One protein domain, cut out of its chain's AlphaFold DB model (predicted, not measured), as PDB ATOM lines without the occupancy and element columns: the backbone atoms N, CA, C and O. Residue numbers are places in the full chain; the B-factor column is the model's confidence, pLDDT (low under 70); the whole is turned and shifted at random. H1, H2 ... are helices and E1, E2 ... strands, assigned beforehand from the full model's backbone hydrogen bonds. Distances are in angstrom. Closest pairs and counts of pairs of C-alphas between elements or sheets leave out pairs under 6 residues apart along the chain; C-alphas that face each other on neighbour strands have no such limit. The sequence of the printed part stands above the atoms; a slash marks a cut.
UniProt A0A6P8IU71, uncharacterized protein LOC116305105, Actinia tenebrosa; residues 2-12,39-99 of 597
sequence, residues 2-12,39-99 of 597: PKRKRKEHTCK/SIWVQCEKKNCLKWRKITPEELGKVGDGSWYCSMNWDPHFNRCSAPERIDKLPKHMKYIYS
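What this domain is: This is residues 2 to 12 and 39 to 99 of the 597 residues of the protein "uncharacterized protein LOC116305105" of Actinia tenebrosa (UniProt A0A6P8IU71). With little regular structure, this is a strongly twisted, antiparallel sheet of four short strands, E3 E2 E1 E4, grazed by short helix H1; the unnamed stretch 63 to 93 loops from H1 back to E4. One helix and four strands, in chain order E1 E2 E3 H1 E4, hold 24 of 72 printed residues, class mixed. It is compact, radius of gyration of the C-alphas 12.3 A, spans 34 by 25 by 21 A.

Where its parts are: Find C-alpha 5 at (-37.589, 6.745, -53.219); there E1, residues 5 to 10, starts its 16.7 A. Then come E2, 40 to 43, E3, 52 to 55, H1, 57 to 62, and E4, 94 to 97, ending at C-alpha 97 (-44.650, 10.329, -56.643).

How they stand to each other: Look at hairpin E2 and E3, 144 degrees: N 42 and O 53 are 2.9 A apart. E1 pairs staggered, residues 5 to 7 with E2 (142 degrees; N 41 and O 6, 2.9 A), 7 to 10 with E4 (152 degrees; N 95 and O 9, 3.0 A). H1 only grazes the sheet; its closest C-alphas with E2 are Pro 57 and Ile 40, 6.6 A. In H1 every O i to N i+4 pair is within hydrogen-bond range.

The domain as a whole: Residues 13 to 38 are not printed, C-alphas 12 and 39 standing 18.2 A apart. The link H1 to E4 is long. Among low-confidence residues, pLDDT under 70, are 2 to 12 and 87 to 99.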
ATOM      1  N   PRO A   2     -37.406  -2.797 -49.808       34.91
ATOM      2  CA  PRO A   2     -37.098  -2.028 -51.013       34.91
ATOM      3  C   PRO A   2     -37.011  -0.531 -50.685       34.91
ATOM      4  O   PRO A   2     -37.766  -0.016 -49.854       34.91
ATOM      5  N   LYS A   3     -36.069   0.160 -51.330       48.06
ATOM      6  CA  LYS A   3     -35.724   1.552 -51.025       48.06
ATOM      7  C   LYS A   3     -36.899   2.477 -51.318       48.06
ATOM      8  O   LYS A   3     -37.324   2.601 -52.465       48.06
ATOM      9  N   ARG A   4     -37.382   3.174 -50.289       49.44
ATOM     10  CA  ARG A   4     -38.373   4.242 -50.445       49.44
ATOM     11  C   ARG A   4     -37.698   5.443 -51.100       49.44
ATOM     12  O   ARG A   4     -36.947   6.175 -50.459       49.44
ATOM     13  N   LYS A   5     -37.963   5.596 -52.396       52.34
ATOM     14  CA  LYS A   5     -37.589   6.745 -53.219       52.34
ATOM     15  C   LYS A   5     -38.851   7.581 -53.465       52.34
ATOM     16  O   LYS A   5     -39.932   7.015 -53.629       52.34
ATOM     17  N   ARG A   6     -38.727   8.907 -53.505       57.34
ATOM     18  CA  ARG A   6     -39.742   9.795 -54.107       57.34
ATOM     19  C   ARG A   6     -39.050  10.747 -55.077       57.34
ATOM     20  O   ARG A   6     -37.918  11.161 -54.827       57.34
ATOM     21  N   LYS A   7     -39.727  11.097 -56.163       47.78
ATOM     22  CA  LYS A   7     -39.343  12.220 -57.023       47.78
ATOM     23  C   LYS A   7     -40.373  13.336 -56.897       47.78
ATOM     24  O   LYS A   7     -41.545  13.084 -56.602       47.78
ATOM     25  N   GLU A   8     -39.911  14.564 -57.080       49.09
ATOM     26  CA  GLU A   8     -40.776  15.726 -57.263       49.09
ATOM     27  C   GLU A   8     -41.233  15.773 -58.719       49.09
ATOM     28  O   GLU A   8     -40.423  15.600 -59.625       49.09
ATOM     29  N   HIS A   9     -42.528  15.991 -58.941       52.78
ATOM     30  CA  HIS A   9     -43.095  16.073 -60.281       52.78
ATOM     31  C   HIS A   9     -44.112  17.207 -60.382       52.78
ATOM     32  O   HIS A   9     -44.864  17.484 -59.441       52.78
ATOM     33  N   THR A  10     -44.152  17.855 -61.546       42.47
ATOM     34  CA  THR A  10     -45.137  18.887 -61.868       42.47
ATOM     35  C   THR A  10     -46.509  18.259 -62.096       42.47
ATOM     36  O   THR A  10     -46.779  17.590 -63.091       42.47
ATOM     37  N   CYS A  11     -47.406  18.509 -61.147       39.28
ATOM     38  CA  CYS A  11     -48.835  18.309 -61.309       39.28
ATOM     39  C   CYS A  11     -49.308  19.397 -62.294       39.28
ATOM     40  O   CYS A  11     -49.470  20.571 -61.950       39.28
ATOM     41  N   LYS A  12     -49.405  19.015 -63.575       38.75
ATOM     42  CA  LYS A  12     -49.770  19.893 -64.699       38.75
ATOM     43  C   LYS A  12     -51.262  20.233 -64.636       38.75
ATOM     44  O   LYS A  12     -52.050  19.727 -65.427       38.75
ATOM     45  N   SER A  39     -33.415  15.589 -59.395       63.28
ATOM     46  CA  SER A  39     -33.500  15.448 -57.939       63.28
ATOM     47  C   SER A  39     -34.317  14.257 -57.407       63.28
ATOM     48  O   SER A  39     -35.512  14.105 -57.673       63.28
ATOM     49  N   ILE A  40     -33.664  13.416 -56.595       72.50
ATOM     50  CA  ILE A  40     -34.240  12.210 -55.980       72.50
ATOM     51  C   ILE A  40     -34.248  12.368 -54.462       72.50
ATOM     52  O   ILE A  40     -33.289  12.845 -53.869       72.50
ATOM     53  N   TRP A  41     -35.301  11.902 -53.803       81.25
ATOM     54  CA  TRP A  41     -35.330  11.786 -52.350       81.25
ATOM     55  C   TRP A  41     -35.201  10.335 -51.906       81.25
ATOM     56  O   TRP A  41     -35.897   9.461 -52.427       81.25
ATOM     57  N   VAL A  42     -34.382  10.102 -50.884       80.44
ATOM     58  CA  VAL A  42     -34.211   8.808 -50.207       80.44
ATOM     59  C   VAL A  42     -34.519   8.921 -48.716       80.44
ATOM     60  O   VAL A  42     -34.308   9.972 -48.105       80.44
ATOM     61  N   GLN A  43     -35.032   7.840 -48.127       86.88
ATOM     62  CA  GLN A  43     -35.295   7.747 -46.689       86.88
ATOM     63  C   GLN A  43     -34.114   7.090 -45.951       86.88
ATOM     64  O   GLN A  43     -33.579   6.080 -46.399       86.88
ATOM     65  N   CYS A  44     -33.720   7.639 -44.798       89.00
ATOM     66  CA  CYS A  44     -32.679   7.071 -43.936       89.00
ATOM     67  C   CYS A  44     -33.176   5.830 -43.174       89.00
ATOM     68  O   CYS A  44     -34.074   5.931 -42.342       89.00
ATOM     69  N   GLU A  45     -32.536   4.675 -43.366       86.94
ATOM     70  CA  GLU A  45     -32.934   3.387 -42.768       86.94
ATOM     71  C   GLU A  45     -32.521   3.210 -41.294       86.94
ATOM     72  O   GLU A  45     -32.770   2.167 -40.682       86.94
ATOM     73  N   LYS A  46     -31.915   4.225 -40.661       86.75
ATOM     74  CA  LYS A  46     -31.666   4.194 -39.212       86.75
ATOM     75  C   LYS A  46     -33.008   4.304 -38.479       86.75
ATOM     76  O   LYS A  46     -33.661   5.342 -38.578       86.75
ATOM     77  N   LYS A  47     -33.367   3.268 -37.703       86.38
ATOM     78  CA  LYS A  47     -34.653   3.119 -36.976       86.38
ATOM     79  C   LYS A  47     -35.147   4.407 -36.299       86.38
ATOM     80  O   LYS A  47     -36.295   4.785 -36.473       86.38
ATOM     81  N   ASN A  48     -34.263   5.111 -35.589       87.31
ATOM     82  CA  ASN A  48     -34.588   6.322 -34.821       87.31
ATOM     83  C   ASN A  48     -34.389   7.624 -35.634       87.31
ATOM     84  O   ASN A  48     -34.213   8.697 -35.060       87.31
ATOM     85  N   CYS A  49     -34.302   7.541 -36.963       89.69
ATOM     86  CA  CYS A  49     -34.119   8.691 -37.844       89.69
ATOM     87  C   CYS A  49     -35.257   8.802 -38.854       89.69
ATOM     88  O   CYS A  49     -35.981   9.787 -38.793       89.69
ATOM     89  N   LEU A  50     -35.373   7.838 -39.778       85.06
ATOM     90  CA  LEU A  50     -36.390   7.773 -40.844       85.06
ATOM     91  C   LEU A  50     -36.577   9.059 -41.684       85.06
ATOM     92  O   LEU A  50     -37.544   9.157 -42.438       85.06
ATOM     93  N   LYS A  51     -35.650  10.022 -41.594       88.25
ATOM     94  CA  LYS A  51     -35.719  11.308 -42.299       88.25
ATOM     95  C   LYS A  51     -35.466  11.145 -43.793       88.25
ATOM     96  O   LYS A  51     -34.605  10.360 -44.200       88.25
ATOM     97  N   TRP A  52     -36.150  11.960 -44.584       86.88
ATOM     98  CA  TRP A  52     -35.920  12.121 -46.011       86.88
ATOM     99  C   TRP A  52     -34.775  13.093 -46.311       86.88
ATOM    100  O   TRP A  52     -34.513  14.067 -45.588       86.88
ATOM    101  N   ARG A  53     -34.061  12.791 -47.395       88.31
ATOM    102  CA  ARG A  53     -32.864  13.498 -47.853       88.31
ATOM    103  C   ARG A  53     -32.866  13.590 -49.377       88.31
ATOM    104  O   ARG A  53     -33.099  12.581 -50.040       88.31
ATOM    105  N   LYS A  54     -32.646  14.798 -49.900       85.94
ATOM    106  CA  LYS A  54     -32.485  15.086 -51.332       85.94
ATOM    107  C   LYS A  54     -31.068  14.670 -51.743       85.94
ATOM    108  O   LYS A  54     -30.132  15.037 -51.041       85.94
ATOM    109  N   ILE A  55     -30.945  13.899 -52.818       83.94
ATOM    110  CA  ILE A  55     -29.694  13.409 -53.410       83.94
ATOM    111  C   ILE A  55     -29.780  13.461 -54.945       83.94
ATOM    112  O   ILE A  55     -30.864  13.448 -55.537       83.94
ATOM    113  N   THR A  56     -28.628  13.475 -55.599       79.38
ATOM    114  CA  THR A  56     -28.494  13.372 -57.057       79.38
ATOM    115  C   THR A  56     -28.745  11.942 -57.577       79.38
ATOM    116  O   THR A  56     -28.634  10.960 -56.831       79.38
ATOM    117  N   PRO A  57     -29.033  11.767 -58.884       69.94
ATOM    118  CA  PRO A  57     -29.008  10.451 -59.530       69.94
ATOM    119  C   PRO A  57     -27.649   9.743 -59.421       69.94
ATOM    120  O   PRO A  57     -27.599   8.516 -59.334       69.94
ATOM    121  N   GLU A  58     -26.553  10.506 -59.395       73.94
ATOM    122  CA  GLU A  58     -25.188   9.983 -59.281       73.94
ATOM    123  C   GLU A  58     -24.879   9.441 -57.882       73.94
ATOM    124  O   GLU A  58     -24.283   8.369 -57.756       73.94
ATOM    125  N   GLU A  59     -25.327  10.135 -56.830       73.56
ATOM    126  CA  GLU A  59     -25.325   9.614 -55.459       73.56
ATOM    127  C   GLU A  59     -26.062   8.282 -55.390       73.56
ATOM    128  O   GLU A  59     -25.501   7.295 -54.913       73.56
ATOM    129  N   LEU A  60     -27.287   8.226 -55.924       70.31
ATOM    130  CA  LEU A  60     -28.087   7.004 -55.911       70.31
ATOM    131  C   LEU A  60     -27.372   5.841 -56.618       70.31
ATOM    132  O   LEU A  60     -27.411   4.717 -56.118       70.31
ATOM    133  N   GLY A  61     -26.688   6.109 -57.734       66.88
ATOM    134  CA  GLY A  61     -25.912   5.108 -58.469       66.88
ATOM    135  C   GLY A  61     -24.788   4.463 -57.647       66.88
ATOM    136  O   GLY A  61     -24.537   3.269 -57.791       66.88
ATOM    137  N   LYS A  62     -24.151   5.209 -56.730       69.06
ATOM    138  CA  LYS A  62     -23.073   4.686 -55.862       69.06
ATOM    139  C   LYS A  62     -23.582   3.952 -54.612       69.06
ATOM    140  O   LYS A  62     -22.792   3.323 -53.915       69.06
ATOM    141  N   VAL A  63     -24.884   4.005 -54.324       66.81
ATOM    142  CA  VAL A  63     -25.510   3.391 -53.133       66.81
ATOM    143  C   VAL A  63     -25.913   1.917 -53.372       66.81
ATOM    144  O   VAL A  63     -26.272   1.208 -52.427       66.81
ATOM    145  N   GLY A  64     -25.836   1.422 -54.616       62.56
ATOM    146  CA  GLY A  64     -26.118   0.021 -54.970       62.56
ATOM    147  C   GLY A  64     -27.495  -0.448 -54.487       62.56
ATOM    148  O   GLY A  64     -28.456   0.324 -54.505       62.56
ATOM    149  N   ASP A  65     -27.583  -1.676 -53.967       60.06
ATOM    150  CA  ASP A  65     -28.805  -2.236 -53.359       60.06
ATOM    151  C   ASP A  65     -28.839  -2.168 -51.815       60.06
ATOM    152  O   ASP A  65     -29.893  -2.360 -51.213       60.06
ATOM    153  N   GLY A  66     -27.732  -1.796 -51.156       65.94
ATOM    154  CA  GLY A  66     -27.618  -1.744 -49.687       65.94
ATOM    155  C   GLY A  66     -28.346  -0.573 -49.005       65.94
ATOM    156  O   GLY A  66     -28.676   0.423 -49.650       65.94
ATOM    157  N   SER A  67     -28.585  -0.684 -47.694       79.25
ATOM    158  CA  SER A  67     -29.309   0.318 -46.895       79.25
ATOM    159  C   SER A  67     -28.695   1.719 -46.954       79.25
ATOM    160  O   SER A  67     -27.479   1.867 -46.837       79.25
ATOM    161  N   TRP A  68     -29.536   2.756 -47.063       88.25
ATOM    162  CA  TRP A  68     -29.073   4.151 -47.081       88.25
ATOM    163  C   TRP A  68     -29.224   4.857 -45.727       88.25
ATOM    164  O   TRP A  68     -30.238   4.721 -45.039       88.25
ATOM    165  N   TYR A  69     -28.237   5.676 -45.361       89.94
ATOM    166  CA  TYR A  69     -28.222   6.452 -44.118       89.94
ATOM    167  C   TYR A  69     -27.822   7.903 -44.380       89.94
ATOM    168  O   TYR A  69     -27.055   8.167 -45.299       89.94
ATOM    169  N   CYS A  70     -28.241   8.842 -43.521       92.25
ATOM    170  CA  CYS A  70     -27.894  10.264 -43.672       92.25
ATOM    171  C   CYS A  70     -26.389  10.509 -43.887       92.25
ATOM    172  O   CYS A  70     -26.039  11.377 -44.671       92.25
ATOM    173  N   SER A  71     -25.509   9.722 -43.258       90.94
ATOM    174  CA  SER A  71     -24.045   9.806 -43.408       90.94
ATOM    175  C   SER A  71     -23.505   9.478 -44.807       90.94
ATOM    176  O   SER A  71     -22.307   9.603 -45.024       90.94
ATOM    177  N   MET A  72     -24.362   9.051 -45.737       89.06
ATOM    178  CA  MET A  72     -24.044   8.805 -47.148       89.06
ATOM    179  C   MET A  72     -24.483   9.955 -48.075       89.06
ATOM    180  O   MET A  72     -24.232   9.882 -49.273       89.06
ATOM    181  N   ASN A  73     -25.151  10.988 -47.548       88.69
ATOM    182  CA  ASN A  73     -25.525  12.195 -48.295       88.69
ATOM    183  C   ASN A  73     -24.282  13.047 -48.581       88.69
ATOM    184  O   ASN A  73     -23.495  13.281 -47.657       88.69
ATOM    185  N   TRP A  74     -24.117  13.542 -49.809       87.44
ATOM    186  CA  TRP A  74     -23.006  14.448 -50.119       87.44
ATOM    187  C   TRP A  74     -23.264  15.885 -49.640       87.44
ATOM    188  O   TRP A  74     -22.294  16.600 -49.402       87.44
ATOM    189  N   ASP A  75     -24.519  16.299 -49.401       85.88
ATOM    190  CA  ASP A  75     -24.830  17.609 -48.800       85.88
ATOM    191  C   ASP A  75     -24.387  17.664 -47.317       85.88
ATOM    192  O   ASP A  75     -25.001  17.001 -46.462       85.88
ATOM    193  N   PRO A  76     -23.369  18.480 -46.955       88.31
ATOM    194  CA  PRO A  76     -22.833  18.524 -45.595       88.31
ATOM    195  C   PRO A  76     -23.838  18.993 -44.536       88.31
ATOM    196  O   PRO A  76     -23.704  18.637 -43.366       88.31
ATOM    197  N   HIS A  77     -24.862  19.757 -44.925       87.69
ATOM    198  CA  HIS A  77     -25.873  20.288 -44.005       87.69
ATOM    199  C   HIS A  77     -26.863  19.207 -43.560       87.69
ATOM    200  O   HIS A  77     -27.417  19.269 -42.462       87.69
ATOM    201  N   PHE A  78     -27.065  18.186 -44.398       88.62
ATOM    202  CA  PHE A  78     -28.042  17.125 -44.172       88.62
ATOM    203  C   PHE A  78     -27.409  15.727 -44.045       88.62
ATOM    204  O   PHE A  78     -28.137  14.739 -43.898       88.62
ATOM    205  N   ASN A  79     -26.074  15.614 -43.999       92.06
ATOM    206  CA  ASN A  79     -25.372  14.333 -43.847       92.06
ATOM    207  C   ASN A  79     -25.415  13.708 -42.432       92.06
ATOM    208  O   ASN A  79     -24.776  12.696 -42.150       92.06
ATOM    209  N   ARG A  80     -26.208  14.270 -41.511       93.81
ATOM    210  CA  ARG A  80     -26.374  13.773 -40.133       93.81
ATOM    211  C   ARG A  80     -27.840  13.498 -39.807       93.81
ATOM    212  O   ARG A  80     -28.752  14.140 -40.326       93.81
ATOM    213  N   CYS A  81     -28.077  12.532 -38.917       94.06
ATOM    214  CA  CYS A  81     -29.427  12.171 -38.450       94.06
ATOM    215  C   CYS A  81     -30.058  13.240 -37.534       94.06
ATOM    216  O   CYS A  81     -31.284  13.278 -37.393       94.06
ATOM    217  N   SER A  82     -29.216  14.079 -36.920       91.06
ATOM    218  CA  SER A  82     -29.582  15.220 -36.075       91.06
ATOM    219  C   SER A  82     -30.027  16.448 -36.869       91.06
ATOM    220  O   SER A  82     -30.856  17.203 -36.375       91.06
ATOM    221  N   ALA A  83     -29.537  16.634 -38.101       88.19
ATOM    222  CA  ALA A  83     -30.017  17.703 -38.970       88.19
ATOM    223  C   ALA A  83     -31.528  17.527 -39.245       88.19
ATOM    224  O   ALA A  83     -31.977  16.383 -39.428       88.19
ATOM    225  N   PRO A  84     -32.320  18.617 -39.291       86.25
ATOM    226  CA  PRO A  84     -33.762  18.550 -39.531       86.25
ATOM    227  C   PRO A  84     -34.081  17.858 -40.863       86.25
ATOM    228  O   PRO A  84     -33.218  17.713 -41.731       86.25
ATOM    229  N   GLU A  85     -35.314  17.377 -41.038       83.88
ATOM    230  CA  GLU A  85     -35.763  16.989 -42.380       83.88
ATOM    231  C   GLU A  85     -35.835  18.238 -43.267       83.88
ATOM    232  O   GLU A  85     -36.246  19.305 -42.810       83.88
ATOM    233  N   ARG A  86     -35.406  18.119 -44.526       76.12
ATOM    234  CA  ARG A  86     -35.523  19.212 -45.489       76.12
ATOM    235  C   ARG A  86     -36.986  19.286 -45.934       76.12
ATOM    236  O   ARG A  86     -37.452  18.428 -46.676       76.12
ATOM    237  N   ILE A  87     -37.711  20.288 -45.444       67.56
ATOM    238  CA  ILE A  87     -39.109  20.543 -45.814       67.56
ATOM    239  C   ILE A  87     -39.120  21.554 -46.963       67.56
ATOM    240  O   ILE A  87     -39.346  22.748 -46.755       67.56
ATOM    241  N   ASP A  88     -38.864  21.083 -48.184       64.25
ATOM    242  CA  ASP A  88     -39.162  21.892 -49.366       64.25
ATOM    243  C   ASP A  88     -40.683  22.073 -49.457       64.25
ATOM    244  O   ASP A  88     -41.457  21.108 -49.457       64.25
ATOM    245  N   LYS A  89     -41.126  23.336 -49.483       57.19
ATOM    246  CA  LYS A  89     -42.543  23.704 -49.600       57.19
ATOM    247  C   LYS A  89     -43.008  23.473 -51.034       57.19
ATOM    248  O   LYS A  89     -43.124  24.424 -51.808       57.19
ATOM    249  N   LEU A  90     -43.253  22.205 -51.361       58.12
ATOM    250  CA  LEU A  90     -43.679  21.766 -52.683       58.12
ATOM    251  C   LEU A  90     -44.872  22.627 -53.155       58.12
ATOM    252  O   LEU A  90     -45.882  22.712 -52.446       58.12
ATOM    253  N   PRO A  91     -44.766  23.333 -54.298       60.88
ATOM    254  CA  PRO A  91     -45.837  24.193 -54.789       60.88
ATOM    255  C   PRO A  91     -47.159  23.434 -54.953       60.88
ATOM    256  O   PRO A  91     -47.152  22.277 -55.345       60.88
ATOM    257  N   LYS A  92     -48.313  24.103 -54.796       51.75
ATOM    258  CA  LYS A  92     -49.666  23.495 -54.936       51.75
ATOM    259  C   LYS A  92     -49.970  22.794 -56.283       51.75
ATOM    260  O   LYS A  92     -51.047  22.237 -56.439       51.75
ATOM    261  N   HIS A  93     -49.057  22.869 -57.248       53.97
ATOM    262  CA  HIS A  93     -49.117  22.256 -58.582       53.97
ATOM    263  C   HIS A  93     -47.924  21.303 -58.805       53.97
ATOM    264  O   HIS A  93     -47.460  21.079 -59.919       53.97
ATOM    265  N   MET A  94     -47.370  20.765 -57.724       57.53
ATOM    266  CA  MET A  94     -46.370  19.708 -57.722       57.53
ATOM    267  C   MET A  94     -46.803  18.674 -56.682       57.53
ATOM    268  O   MET A  94     -47.318  19.027 -55.621       57.53
ATOM    269  N   LYS A  95     -46.651  17.394 -57.015       60.69
ATOM    270  CA  LYS A  95     -47.065  16.257 -56.183       60.69
ATOM    271  C   LYS A  95     -45.887  15.289 -56.109       60.69
ATOM    272  O   LYS A  95     -45.201  15.077 -57.110       60.69
ATOM    273  N   TYR A  96     -45.617  14.737 -54.929       62.66
ATOM    274  CA  TYR A  96     -44.618  13.678 -54.806       62.66
ATOM    275  C   TYR A  96     -45.159  12.402 -55.446       62.66
ATOM    276  O   TYR A  96     -46.333  12.078 -55.282       62.66
ATOM    277  N   ILE A  97     -44.301  11.661 -56.144       62.97
ATOM    278  CA  ILE A  97     -44.650  10.329 -56.643       62.97
ATOM    279  C   ILE A  97     -43.629   9.338 -56.090       62.97
ATOM    280  O   ILE A  97     -42.425   9.434 -56.354       62.97
ATOM    281  N   TYR A  98     -44.120   8.381 -55.304       64.44
ATOM    282  CA  TYR A  98     -43.363   7.261 -54.746       64.44
ATOM    283  C   TYR A  98     -43.158   6.180 -55.814       64.44
ATOM    284  O   TYR A  98     -43.582   5.032 -55.666       64.44
ATOM    285  N   SER A  99     -42.512   6.553 -56.921       68.19
ATOM    286  CA  SER A  99     -42.009   5.570 -57.874       68.19
ATOM    287  C   SER A  99     -40.828   4.823 -57.258       68.19
ATOM    288  O   SER A  99     -39.806   5.422 -56.915       68.19
TER     289      SER A  99